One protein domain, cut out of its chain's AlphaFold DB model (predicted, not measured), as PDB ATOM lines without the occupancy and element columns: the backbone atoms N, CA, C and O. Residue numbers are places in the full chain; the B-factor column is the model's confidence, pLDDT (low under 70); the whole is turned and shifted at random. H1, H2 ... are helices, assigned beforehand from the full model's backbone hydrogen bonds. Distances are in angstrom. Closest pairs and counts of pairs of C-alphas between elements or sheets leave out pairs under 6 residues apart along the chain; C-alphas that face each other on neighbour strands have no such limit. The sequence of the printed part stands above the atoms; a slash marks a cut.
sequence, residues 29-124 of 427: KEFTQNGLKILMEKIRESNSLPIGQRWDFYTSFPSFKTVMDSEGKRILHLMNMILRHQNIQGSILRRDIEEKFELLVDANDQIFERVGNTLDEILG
ATOM      1  N   LYS A  29     106.459 148.543 137.561       87.75
ATOM      2  CA  LYS A  29     105.091 148.501 138.098       87.75
ATOM      3  C   LYS A  29     104.877 147.280 138.992       87.75
ATOM      4  O   LYS A  29     104.339 147.424 140.084       87.75
ATOM      5  N   GLU A  30     105.320 146.111 138.542       88.75
ATOM      6  CA  GLU A  30     105.236 144.847 139.281       88.75
ATOM      7  C   GLU A  30     106.078 144.893 140.567       88.75
ATOM      8  O   GLU A  30     105.556 144.624 141.651       88.75
ATOM      9  N   PHE A  31     107.334 145.354 140.463       90.38
ATOM     10  CA  PHE A  31     108.222 145.597 141.606       90.38
ATOM     11  C   PHE A  31     107.570 146.525 142.644       90.38
ATOM     12  O   PHE A  31     107.487 146.194 143.827       90.38
ATOM     13  N   THR A  32     107.034 147.664 142.192       89.38
ATOM     14  CA  THR A  32     106.401 148.665 143.067       89.38
ATOM     15  C   THR A  32     105.135 148.121 143.728       89.38
ATOM     16  O   THR A  32     104.938 148.314 144.926       89.38
ATOM     17  N   GLN A  33     104.280 147.412 142.985       91.12
ATOM     18  CA  GLN A  33     103.048 146.834 143.526       91.12
ATOM     19  C   GLN A  33     103.326 145.747 144.573       91.12
ATOM     20  O   GLN A  33     102.672 145.734 145.617       91.12
ATOM     21  N   ASN A  34     104.312 144.874 144.338       91.94
ATOM     22  CA  ASN A  34     104.692 143.856 145.316       91.94
ATOM     23  C   ASN A  34     105.346 144.493 146.558       91.94
ATOM     24  O   ASN A  34     104.934 144.220 147.685       91.94
ATOM     25  N   GLY A  35     106.278 145.432 146.361       90.75
ATOM     26  CA  GLY A  35     106.909 146.184 147.449       90.75
ATOM     27  C   GLY A  35     105.897 146.914 148.342       90.75
ATOM     28  O   GLY A  35     105.969 146.804 149.566       90.75
ATOM     29  N   LEU A  36     104.899 147.583 147.749       92.25
ATOM     30  CA  LEU A  36     103.809 148.228 148.489       92.25
ATOM     31  C   LEU A  36     102.952 147.223 149.269       92.25
ATOM     32  O   LEU A  36     102.595 147.500 150.415       92.25
ATOM     33  N   LYS A  37     102.640 146.053 148.697       93.88
ATOM     34  CA  LYS A  37     101.885 145.004 149.401       93.88
ATOM     35  C   LYS A  37     102.634 144.525 150.650       93.88
ATOM     36  O   LYS A  37     102.054 144.522 151.736       93.88
ATOM     37  N   ILE A  38     103.915 144.183 150.505       93.75
ATOM     38  CA  ILE A  38     104.773 143.740 151.616       93.75
ATOM     39  C   ILE A  38     104.871 144.841 152.681       93.75
ATOM     40  O   ILE A  38     104.719 144.567 153.872       93.75
ATOM     41  N   LEU A  39     105.063 146.099 152.270       93.00
ATOM     42  CA  LEU A  39     105.138 147.234 153.190       93.00
ATOM     43  C   LEU A  39     103.836 147.414 153.990       93.00
ATOM     44  O   LEU A  39     103.891 147.581 155.206       93.00
ATOM     45  N   MET A  40     102.671 147.314 153.346       93.75
ATOM     46  CA  MET A  40     101.366 147.400 154.016       93.75
ATOM     47  C   MET A  40     101.134 146.258 155.016       93.75
ATOM     48  O   MET A  40     100.564 146.479 156.086       93.75
ATOM     49  N   GLU A  41     101.593 145.043 154.705       94.88
ATOM     50  CA  GLU A  41     101.559 143.909 155.636       94.88
ATOM     51  C   GLU A  41     102.475 144.152 156.848       94.88
ATOM     52  O   GLU A  41     102.044 143.960 157.985       94.88
ATOM     53  N   LYS A  42     103.690 144.683 156.642       91.81
ATOM     54  CA  LYS A  42     104.620 144.999 157.742       91.81
ATOM     55  C   LYS A  42     104.214 146.210 158.581       91.81
ATOM     56  O   LYS A  42     104.426 146.190 159.790       91.81
ATOM     57  N   ILE A  43     103.546 147.208 158.004       93.19
ATOM     58  CA  ILE A  43     102.903 148.289 158.771       93.19
ATOM     59  C   ILE A  43     101.783 147.718 159.656       93.19
ATOM     60  O   ILE A  43     101.680 148.085 160.826       93.19
ATOM     61  N   ARG A  44     100.975 146.774 159.147       94.69
ATOM     62  CA  ARG A  44      99.934 146.102 159.943       94.69
ATOM     63  C   ARG A  44     100.528 145.304 161.108       94.69
ATOM     64  O   ARG A  44     100.021 145.415 162.220       94.69
ATOM     65  N   GLU A  45     101.597 144.543 160.870       92.50
ATOM     66  CA  GLU A  45     102.330 143.833 161.930       92.50
ATOM     67  C   GLU A  45     102.905 144.811 162.967       92.50
ATOM     68  O   GLU A  45     102.687 144.626 164.163       92.50
ATOM     69  N   SER A  46     103.549 145.900 162.534       91.19
ATOM     70  CA  SER A  46     104.088 146.933 163.432       91.19
ATOM     71  C   SER A  46     103.004 147.579 164.302       91.19
ATOM     72  O   SER A  46     103.208 147.775 165.496       91.19
ATOM     73  N   ASN A  47     101.828 147.857 163.735       91.75
ATOM     74  CA  ASN A  47     100.685 148.412 164.470       91.75
ATOM     75  C   ASN A  47     100.020 147.399 165.424       91.75
ATOM     76  O   ASN A  47      99.198 147.792 166.248       91.75
ATOM     77  N   SER A  48     100.353 146.107 165.318       91.19
ATOM     78  CA  SER A  48      99.882 145.056 166.232       91.19
ATOM     79  C   SER A  48     100.796 144.832 167.446       91.19
ATOM     80  O   SER A  48     100.454 144.045 168.331       91.19
ATOM     81  N   LEU A  49     101.942 145.523 167.510       90.25
ATOM     82  CA  LEU A  49     102.859 145.450 168.646       90.25
ATOM     83  C   LEU A  49     102.204 145.972 169.944       90.25
ATOM     84  O   LEU A  49     101.292 146.801 169.893       90.25
ATOM     85  N   PRO A  50     102.649 145.513 171.131       90.19
ATOM     86  CA  PRO A  50     102.127 146.001 172.405       90.19
ATOM     87  C   PRO A  50     102.364 147.506 172.601       90.19
ATOM     88  O   PRO A  50     103.450 148.004 172.324       90.19
ATOM     89  N   ILE A  51     101.368 148.211 173.150       88.44
ATOM     90  CA  ILE A  51     101.414 149.653 173.452       88.44
ATOM     91  C   ILE A  51     101.030 149.869 174.928       88.44
ATOM     92  O   ILE A  51     100.215 149.119 175.479       88.44
ATOM     93  N   GLY A  52     101.608 150.891 175.572       90.00
ATOM     94  CA  GLY A  52     101.291 151.301 176.948       90.00
ATOM     95  C   GLY A  52     101.519 150.185 177.970       90.00
ATOM     96  O   GLY A  52     102.488 149.445 177.870       90.00
ATOM     97  N   GLN A  53     100.573 149.980 178.892       87.94
ATOM     98  CA  GLN A  53     100.693 148.988 179.977       87.94
ATOM     99  C   GLN A  53     101.061 147.565 179.508       87.94
ATOM    100  O   GLN A  53     101.713 146.819 180.237       87.94
ATOM    101  N   ARG A  54     100.665 147.164 178.288       88.25
ATOM    102  CA  ARG A  54     101.064 145.863 177.719       88.25
ATOM    103  C   ARG A  54     102.543 145.846 177.327       88.25
ATOM    104  O   ARG A  54     103.204 144.836 177.535       88.25
ATOM    105  N   TRP A  55     103.058 146.944 176.781       89.88
ATOM    106  CA  TRP A  55     104.484 147.118 176.501       89.88
ATOM    107  C   TRP A  55     105.310 147.116 177.791       89.88
ATOM    108  O   TRP A  55     106.310 146.405 177.873       89.88
ATOM    109  N   ASP A  56     104.852 147.822 178.825       90.56
ATOM    110  CA  ASP A  56     105.521 147.869 180.133       90.56
ATOM    111  C   ASP A  56     105.589 146.472 180.777       90.56
ATOM    112  O   ASP A  56     106.627 146.057 181.293       90.56
ATOM    113  N   PHE A  57     104.512 145.686 180.659       92.56
ATOM    114  CA  PHE A  57     104.508 144.282 181.067       92.56
ATOM    115  C   PHE A  57     105.500 143.431 180.256       92.56
ATOM    116  O   PHE A  57     106.318 142.723 180.842       92.56
ATOM    117  N   TYR A  58     105.481 143.498 178.919       90.38
ATOM    118  CA  TYR A  58     106.366 142.663 178.094       90.38
ATOM    119  C   TYR A  58     107.850 143.055 178.183       90.38
ATOM    120  O   TYR A  58     108.715 142.184 178.127       90.38
ATOM    121  N   THR A  59     108.172 144.333 178.393       90.88
ATOM    122  CA  THR A  59     109.560 144.796 178.579       90.88
ATOM    123  C   THR A  59     110.186 144.376 179.908       90.88
ATOM    124  O   THR A  59     111.413 144.410 180.021       90.88
ATOM    125  N   SER A  60     109.390 143.896 180.872       92.31
ATOM    126  CA  SER A  60     109.911 143.231 182.075       92.31
ATOM    127  C   SER A  60     110.635 141.909 181.765       92.31
ATOM    128  O   SER A  60     111.503 141.494 182.533       92.31
ATOM    129  N   PHE A  61     110.350 141.274 180.617       94.81
ATOM    130  CA  PHE A  61     111.028 140.057 180.165       94.81
ATOM    131  C   PHE A  61     112.289 140.404 179.342       94.81
ATOM    132  O   PHE A  61     112.173 140.967 178.246       94.81
ATOM    133  N   PRO A  62     113.508 140.032 179.791       94.06
ATOM    134  CA  PRO A  62     114.754 140.414 179.110       94.06
ATOM    135  C   PRO A  62     114.876 139.908 177.664       94.06
ATOM    136  O   PRO A  62     115.490 140.569 176.823       94.06
ATOM    137  N   SER A  63     114.279 138.750 177.364       93.44
ATOM    138  CA  SER A  63     114.235 138.159 176.022       93.44
ATOM    139  C   SER A  63     113.446 139.027 175.039       93.44
ATOM    140  O   SER A  63     113.963 139.358 173.974       93.44
ATOM    141  N   PHE A  64     112.238 139.460 175.419       93.25
ATOM    142  CA  PHE A  64     111.411 140.362 174.614       93.25
ATOM    143  C   PHE A  64     112.136 141.684 174.356       93.25
ATOM    144  O   PHE A  64     112.264 142.105 173.206       93.25
ATOM    145  N   LYS A  65     112.689 142.297 175.413       92.88
ATOM    146  CA  LYS A  65     113.443 143.552 175.301       92.88
ATOM    147  C   LYS A  65     114.622 143.433 174.329       92.88
ATOM    148  O   LYS A  65     114.780 144.285 173.463       92.88
ATOM    149  N   THR A  66     115.400 142.355 174.417       95.00
ATOM    150  CA  THR A  66     116.566 142.132 173.543       95.00
ATOM    151  C   THR A  66     116.163 141.983 172.073       95.00
ATOM    152  O   THR A  66     116.815 142.558 171.200       95.00
ATOM    153  N   VAL A  67     115.072 141.261 171.789       94.12
ATOM    154  CA  VAL A  67     114.534 141.129 170.423       94.12
ATOM    155  C   VAL A  67     114.068 142.487 169.898       94.12
ATOM    156  O   VAL A  67     114.522 142.905 168.832       94.12
ATOM    157  N   MET A  68     113.253 143.224 170.658       92.94
ATOM    158  CA  MET A  68     112.765 144.544 170.241       92.94
ATOM    159  C   MET A  68     113.896 145.563 170.036       92.94
ATOM    160  O   MET A  68     113.889 146.285 169.040       92.94
ATOM    161  N   ASP A  69     114.909 145.576 170.909       91.06
ATOM    162  CA  ASP A  69     116.098 146.426 170.762       91.06
ATOM    163  C   ASP A  69     116.905 146.072 169.497       91.06
ATOM    164  O   ASP A  69     117.497 146.956 168.871       91.06
ATOM    165  N   SER A  70     116.959 144.791 169.110       94.12
ATOM    166  CA  SER A  70     117.649 144.348 167.888       94.12
ATOM    167  C   SER A  70     116.897 144.737 166.610       94.12
ATOM    168  O   SER A  70     117.499 145.308 165.697       94.12
ATOM    169  N   GLU A  71     115.577 144.543 166.574       92.25
ATOM    170  CA  GLU A  71     114.735 144.919 165.433       92.25
ATOM    171  C   GLU A  71     114.635 146.441 165.273       92.25
ATOM    172  O   GLU A  71     114.772 146.952 164.159       92.25
ATOM    173  N   GLY A  72     114.530 147.195 166.374       91.62
ATOM    174  CA  GLY A  72     114.588 148.658 166.350       91.62
ATOM    175  C   GLY A  72     115.900 149.184 165.755       91.62
ATOM    176  O   GLY A  72     115.886 150.063 164.891       91.62
ATOM    177  N   LYS A  73     117.048 148.597 166.129       91.44
ATOM    178  CA  LYS A  73     118.355 148.923 165.521       91.44
ATOM    179  C   LYS A  73     118.404 148.573 164.031       91.44
ATOM    180  O   LYS A  73     118.965 149.347 163.254       91.44
ATOM    181  N   ARG A  74     117.810 147.447 163.620       93.81
ATOM    182  CA  ARG A  74     117.734 147.021 162.212       93.81
ATOM    183  C   ARG A  74     116.913 148.003 161.372       93.81
ATOM    184  O   ARG A  74     117.372 148.419 160.311       93.81
ATOM    185  N   ILE A  75     115.755 148.437 161.871       92.56
ATOM    186  CA  ILE A  75     114.907 149.448 161.218       92.56
ATOM    187  C   ILE A  75     115.642 150.791 161.121       92.56
ATOM    188  O   ILE A  75     115.735 151.353 160.031       92.56
ATOM    189  N   LEU A  76     116.260 151.268 162.209       92.69
ATOM    190  CA  LEU A  76     117.056 152.503 162.194       92.69
ATOM    191  C   LEU A  76     118.229 152.440 161.202       92.69
ATOM    192  O   LEU A  76     118.556 153.449 160.578       92.69
ATOM    193  N   HIS A  77     118.845 151.270 161.005       93.56
ATOM    194  CA  HIS A  77     119.877 151.079 159.985       93.56
ATOM    195  C   HIS A  77     119.319 151.206 158.561       93.56
ATOM    196  O   HIS A  77     119.904 151.920 157.747       93.56
ATOM    197  N   LEU A  78     118.170 150.589 158.273       93.38
ATOM    198  CA  LEU A  78     117.493 150.714 156.975       93.38
ATOM    199  C   LEU A  78     117.080 152.167 156.688       93.38
ATOM    200  O   LEU A  78     117.344 152.678 155.600       93.38
ATOM    201  N   MET A  79     116.531 152.874 157.680       92.62
ATOM    202  CA  MET A  79     116.224 154.308 157.571       92.62
ATOM    203  C   MET A  79     117.491 155.125 157.274       92.62
ATOM    204  O   MET A  79     117.492 155.971 156.384       92.62
ATOM    205  N   ASN A  80     118.606 154.823 157.945       93.38
ATOM    206  CA  ASN A  80     119.892 155.474 157.698       93.38
ATOM    207  C   ASN A  80     120.440 155.221 156.278       93.38
ATOM    208  O   ASN A  80     121.074 156.104 155.701       93.38
ATOM    209  N   MET A  81     120.214 154.030 155.710       93.25
ATOM    210  CA  MET A  81     120.568 153.729 154.317       93.25
ATOM    211  C   MET A  81     119.744 154.574 153.338       93.25
ATOM    212  O   MET A  81     120.318 155.150 152.415       93.25
ATOM    213  N   ILE A  82     118.433 154.708 153.571       92.19
ATOM    214  CA  ILE A  82     117.541 155.531 152.739       92.19
ATOM    215  C   ILE A  82     117.956 157.008 152.797       92.19
ATOM    216  O   ILE A  82     118.118 157.628 151.749       92.19
ATOM    217  N   LEU A  83     118.210 157.556 153.992       91.50
ATOM    218  CA  LEU A  83     118.672 158.943 154.161       91.50
ATOM    219  C   LEU A  83     119.962 159.219 153.371       91.50
ATOM    220  O   LEU A  83     120.038 160.202 152.635       91.50
ATOM    221  N   ARG A  84     120.947 158.313 153.454       90.69
ATOM    222  CA  ARG A  84     122.203 158.413 152.692       90.69
ATOM    223  C   ARG A  84     121.996 158.306 151.185       90.69
ATOM    224  O   ARG A  84     122.600 159.079 150.449       90.69
ATOM    225  N   HIS A  85     121.139 157.394 150.724       90.75
ATOM    226  CA  HIS A  85     120.782 157.283 149.307       90.75
ATOM    227  C   HIS A  85     120.135 158.576 148.787       90.75
ATOM    228  O   HIS A  85     120.431 159.025 147.686       90.75
ATOM    229  N   GLN A  86     119.299 159.222 149.604       89.00
ATOM    230  CA  GLN A  86     118.701 160.525 149.299       89.00
ATOM    231  C   GLN A  86     119.649 161.715 149.548       89.00
ATOM    232  O   GLN A  86     119.219 162.867 149.473       89.00
ATOM    233  N   ASN A  87     120.940 161.467 149.807       88.25
ATOM    234  CA  ASN A  87     121.974 162.468 150.086       88.25
ATOM    235  C   ASN A  87     121.635 163.433 151.248       88.25
ATOM    236  O   ASN A  87     122.155 164.549 151.315       88.25
ATOM    237  N   ILE A  88     120.764 163.006 152.169       89.00
ATOM    238  CA  ILE A  88     120.439 163.754 153.386       89.00
ATOM    239  C   ILE A  88     121.627 163.652 154.343       89.00
ATOM    240  O   ILE A  88     122.140 162.562 154.611       89.00
ATOM    241  N   GLN A  89     122.078 164.796 154.850       81.94
ATOM    242  CA  GLN A  89     123.241 164.861 155.727       81.94
ATOM    243  C   GLN A  89     122.885 164.438 157.156       81.94
ATOM    244  O   GLN A  89     121.848 164.811 157.695       81.94
ATOM    245  N   GLY A  90     123.781 163.678 157.790       82.69
ATOM    246  CA  GLY A  90     123.618 163.204 159.163       82.69
ATOM    247  C   GLY A  90     123.461 161.686 159.287       82.69
ATOM    248  O   GLY A  90     123.705 160.916 158.360       82.69
ATOM    249  N   SER A  91     123.126 161.245 160.499       86.19
ATOM    250  CA  SER A  91     122.953 159.833 160.844       86.19
ATOM    251  C   SER A  91     121.917 159.700 161.953       86.19
ATOM    252  O   SER A  91     122.115 160.223 163.049       86.19
ATOM    253  N   ILE A  92     120.863 158.929 161.697       88.75
ATOM    254  CA  ILE A  92     119.754 158.692 162.637       88.75
ATOM    255  C   ILE A  92     120.154 157.767 163.810       88.75
ATOM    256  O   ILE A  92     119.517 157.749 164.860       88.75
ATOM    257  N   LEU A  93     121.254 157.014 163.660       86.06
ATOM    258  CA  LEU A  93     121.660 155.923 164.562       86.06
ATOM    259  C   LEU A  93     122.106 156.338 165.978       86.06
ATOM    260  O   LEU A  93     122.164 155.479 166.854       86.06
ATOM    261  N   ARG A  94     122.498 157.600 166.200       82.00
ATOM    262  CA  ARG A  94     123.129 158.072 167.459       82.00
ATOM    263  C   ARG A  94     122.492 159.346 168.031       82.00
ATOM    264  O   ARG A  94     123.150 160.083 168.752       82.00
ATOM    265  N   ARG A  95     121.242 159.593 167.660       86.56
ATOM    266  CA  ARG A  95     120.422 160.733 168.086       86.56
ATOM    267  C   ARG A  95     119.471 160.332 169.219       86.56
ATOM    268  O   ARG A  95     119.257 159.125 169.408       86.56
ATOM    269  N   ASP A  96     118.885 161.285 169.938       90.62
ATOM    270  CA  ASP A  96     117.747 161.030 170.850       90.62
ATOM    271  C   ASP A  96     116.439 160.768 170.061       90.62
ATOM    272  O   ASP A  96     116.517 160.338 168.910       90.62
ATOM    273  N   ILE A  97     115.236 160.837 170.638       89.44
ATOM    274  CA  ILE A  97     114.004 160.540 169.873       89.44
ATOM    275  C   ILE A  97     113.584 161.758 169.041       89.44
ATOM    276  O   ILE A  97     113.246 161.621 167.864       89.44
ATOM    277  N   GLU A  98     113.696 162.937 169.629       93.38
ATOM    278  CA  GLU A  98     113.331 164.235 169.084       93.38
ATOM    279  C   GLU A  98     114.236 164.596 167.889       93.38
ATOM    280  O   GLU A  98     113.750 164.788 166.777       93.38
ATOM    281  N   GLU A  99     115.561 164.529 168.039       91.94
ATOM    282  CA  GLU A  99     116.547 164.740 166.969       91.94
ATOM    283  C   GLU A  99     116.421 163.741 165.802       91.94
ATOM    284  O   GLU A  99     116.873 164.033 164.684       91.94
ATOM    285  N   LYS A 100     115.892 162.529 166.051       92.06
ATOM    286  CA  LYS A 100     115.568 161.564 164.981       92.06
ATOM    287  C   LYS A 100     114.315 161.987 164.229       92.06
ATOM    288  O   LYS A 100     114.275 161.797 163.018       92.06
ATOM    289  N   PHE A 101     113.312 162.509 164.933       93.12
ATOM    290  CA  PHE A 101     112.073 162.987 164.335       93.12
ATOM    291  C   PHE A 101     112.330 164.216 163.457       93.12
ATOM    292  O   PHE A 101     112.007 164.169 162.273       93.12
ATOM    293  N   GLU A 102     113.027 165.233 163.974       93.50
ATOM    294  CA  GLU A 102     113.405 166.434 163.208       93.50
ATOM    295  C   GLU A 102     114.185 166.073 161.930       93.50
ATOM    296  O   GLU A 102     113.828 166.503 160.836       93.50
ATOM    297  N   LEU A 103     115.174 165.168 162.020       92.38
ATOM    298  CA  LEU A 103     115.928 164.701 160.846       92.38
ATOM    299  C   LEU A 103     115.043 164.017 159.787       92.38
ATOM    300  O   LEU A 103     115.378 164.043 158.603       92.38
ATOM    301  N   LEU A 104     113.951 163.364 160.191       92.75
ATOM    302  CA  LEU A 104     113.005 162.740 159.266       92.75
ATOM    303  C   LEU A 104     112.053 163.761 158.639       92.75
ATOM    304  O   LEU A 104     111.700 163.591 157.474       92.75
ATOM    305  N   VAL A 105     111.671 164.812 159.369       93.62
ATOM    306  CA  VAL A 105     110.915 165.951 158.823       93.62
ATOM    307  C   VAL A 105     111.762 166.661 157.763       93.62
ATOM    308  O   VAL A 105     111.374 166.663 156.595       93.62
ATOM    309  N   ASP A 106     112.980 167.093 158.115       91.88
ATOM    310  CA  ASP A 106     113.952 167.712 157.195       91.88
ATOM    311  C   ASP A 106     114.210 166.862 155.938       91.88
ATOM    312  O   ASP A 106     114.369 167.377 154.827       91.88
ATOM    313  N   ALA A 107     114.299 165.537 156.109       93.19
ATOM    314  CA  ALA A 107     114.511 164.603 155.011       93.19
ATOM    315  C   ALA A 107     113.299 164.514 154.081       93.19
ATOM    316  O   ALA A 107     113.468 164.525 152.860       93.19
ATOM    317  N   ASN A 108     112.094 164.414 154.645       94.31
ATOM    318  CA  ASN A 108     110.857 164.343 153.877       94.31
ATOM    319  C   ASN A 108     110.636 165.633 153.086       94.31
ATOM    320  O   ASN A 108     110.358 165.551 151.891       94.31
ATOM    321  N   ASP A 109     110.843 166.799 153.698       94.88
ATOM    322  CA  ASP A 109     110.683 168.096 153.034       94.88
ATOM    323  C   ASP A 109     111.645 168.238 151.848       94.88
ATOM    324  O   ASP A 109     111.217 168.544 150.735       94.88
ATOM    325  N   GLN A 110     112.924 167.885 152.020       92.88
ATOM    326  CA  GLN A 110     113.899 167.867 150.919       92.88
ATOM    327  C   GLN A 110     113.559 166.866 149.804       92.88
ATOM    328  O   GLN A 110     113.945 167.077 148.651       92.88
ATOM    329  N   ILE A 111     112.895 165.752 150.120       92.31
ATOM    330  CA  ILE A 111     112.440 164.777 149.120       92.31
ATOM    331  C   ILE A 111     111.216 165.331 148.380       92.31
ATOM    332  O   ILE A 111     111.191 165.296 147.147       92.31
ATOM    333  N   PHE A 112     110.237 165.895 149.091       93.38
ATOM    334  CA  PHE A 112     109.053 166.507 148.490       93.38
ATOM    335  C   PHE A 112     109.398 167.726 147.631       93.38
ATOM    336  O   PHE A 112     108.847 167.856 146.542       93.38
ATOM    337  N   GLU A 113     110.360 168.559 148.036       92.50
ATOM    338  CA  GLU A 113     110.840 169.684 147.226       92.50
ATOM    339  C   GLU A 113     111.448 169.196 145.899       92.50
ATOM    340  O   GLU A 113     111.159 169.739 144.833       92.50
ATOM    341  N   ARG A 114     112.245 168.118 145.918       90.75
ATOM    342  CA  ARG A 114     112.796 167.506 144.693       90.75
ATOM    343  C   ARG A 114     111.711 166.910 143.799       90.75
ATOM    344  O   ARG A 114     111.788 167.061 142.579       90.75
ATOM    345  N   VAL A 115     110.705 166.258 144.383       92.06
ATOM    346  CA  VAL A 115     109.549 165.724 143.643       92.06
ATOM    347  C   VAL A 115     108.749 166.863 143.006       92.06
ATOM    348  O   VAL A 115     108.460 166.787 141.815       92.06
ATOM    349  N   GLY A 116     108.466 167.937 143.749       89.56
ATOM    350  CA  GLY A 116     107.783 169.133 143.248       89.56
ATOM    351  C   GLY A 116     108.545 169.800 142.105       89.56
ATOM    352  O   GLY A 116     107.997 169.967 141.021       89.56
ATOM    353  N   ASN A 117     109.842 170.061 142.291       86.31
ATOM    354  CA  ASN A 117     110.713 170.612 141.249       86.31
ATOM    355  C   ASN A 117     110.731 169.745 139.973       86.31
ATOM    356  O   ASN A 117     110.677 170.277 138.865       86.31
ATOM    357  N   THR A 118     110.771 168.416 140.119       87.06
ATOM    358  CA  THR A 118     110.741 167.475 138.984       87.06
ATOM    359  C   THR A 118     109.378 167.480 138.284       87.06
ATOM    360  O   THR A 118     109.304 167.428 137.057       87.06
ATOM    361  N   LEU A 119     108.286 167.573 139.048       88.50
ATOM    362  CA  LEU A 119     106.927 167.641 138.519       88.50
ATOM    363  C   LEU A 119     106.676 168.959 137.768       88.50
ATOM    364  O   LEU A 119     106.119 168.928 136.674       88.50
ATOM    365  N   ASP A 120     107.149 170.092 138.292       85.00
ATOM    366  CA  ASP A 120     107.074 171.406 137.636       85.00
ATOM    367  C   ASP A 120     107.845 171.451 136.309       85.00
ATOM    368  O   ASP A 120     107.414 172.118 135.360       85.00
ATOM    369  N   GLU A 121     108.981 170.747 136.234       80.44
ATOM    370  CA  GLU A 121     109.761 170.570 135.005       80.44
ATOM    371  C   GLU A 121     109.013 169.701 133.979       80.44
ATOM    372  O   GLU A 121     108.935 170.082 132.812       80.44
ATOM    373  N   ILE A 122     108.395 168.590 134.402       78.00
ATOM    374  CA  ILE A 122     107.597 167.710 133.525       78.00
ATOM    375  C   ILE A 122     106.325 168.407 133.017       78.00
ATOM    376  O   ILE A 122     105.971 168.271 131.847       78.00
ATOM    377  N   LEU A 123     105.634 169.156 133.879       79.31
ATOM    378  CA  LEU A 123     104.400 169.869 133.535       79.31
ATOM    379  C   LEU A 123     104.653 171.186 132.776       79.31
ATOM    380  O   LEU A 123     103.697 171.838 132.356       79.31
ATOM    381  N   GLY A 124     105.912 171.610 132.622       68.12
ATOM    382  CA  GLY A 124     106.261 172.885 131.990       68.12
ATOM    383  C   GLY A 124     105.709 174.113 132.731       68.12
ATOM    384  O   GLY A 124     105.576 175.183 132.136       68.12
TER     385      GLY A 124
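What this domain is: This is residues 29 to 124 of the 427 residues of the protein "exosome component 10-like" of Frankliniella occidentalis (UniProt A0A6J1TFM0). The longest helix, H4, and the helix before it, H3, run the same way with a gap between them, coming close near the end of H3; H2 makes a corner at the other end of H3, and H1 stands free, running back the opposite way to H3 and H4. It is an open, loose frame of helices, in which residues 86 to 97 fold back from the end of H3 to the start of H4, and residues 112 to 124 stick out. The printed part has 96 residues, with four named helices in the order H1, H2, H3, H4 and no named strand, in the class all helix. The whole is loose, with a radius of gyration of the C-alphas of 17.4 A, and elongated, spanning 58 by 32 by 21 A.

Where its parts are: H4 is residues 98 to 122, 36.2 A from first to last C-alpha, and ends with C-alpha 122 at (107.597, 167.710, 133.525). H3 is residues 62 to 85, 34.8 A long, beginning with C-alpha 62 at (114.754, 140.414, 179.110). H2 is residues 53 to 59. H1 is residues 29 to 47, 26.7 A long, with C-alpha 29 at (105.091, 148.501, 138.098).

How they stand to each other: H4 and H3 are close but not clearly touching; their closest C-alphas, those of Leu 83 and Ala 107, are 7.1 A apart. They run the same way at a shallow tilt of 34 degrees, only just short of steep. H3, with residues 64 to 65 alone, and H2 only just touch, and only at the corner, with 3 pairs of C-alphas within 8 A; the closest are those of Thr 59 and Lys 65, 5.2 A apart. Their lines are about perpendicular, at 87 degrees. H1 is apart from H2, H3 and H4, and H2 is apart from H4. In H1, H2, H3 and H4 every O i to N i+4 pair is within hydrogen-bond range.

The domain as a whole: The two C-alphas farthest apart, those of Phe 61 and Gly 124, are 58.5 A apart. The printed part has no cut. The link from H3 to H4 is long, with 12 residues; those from H1 to H2 and from H2 to H3 are tight. The mean pLDDT of the printed part is 90.6, and residue 124 is under 70.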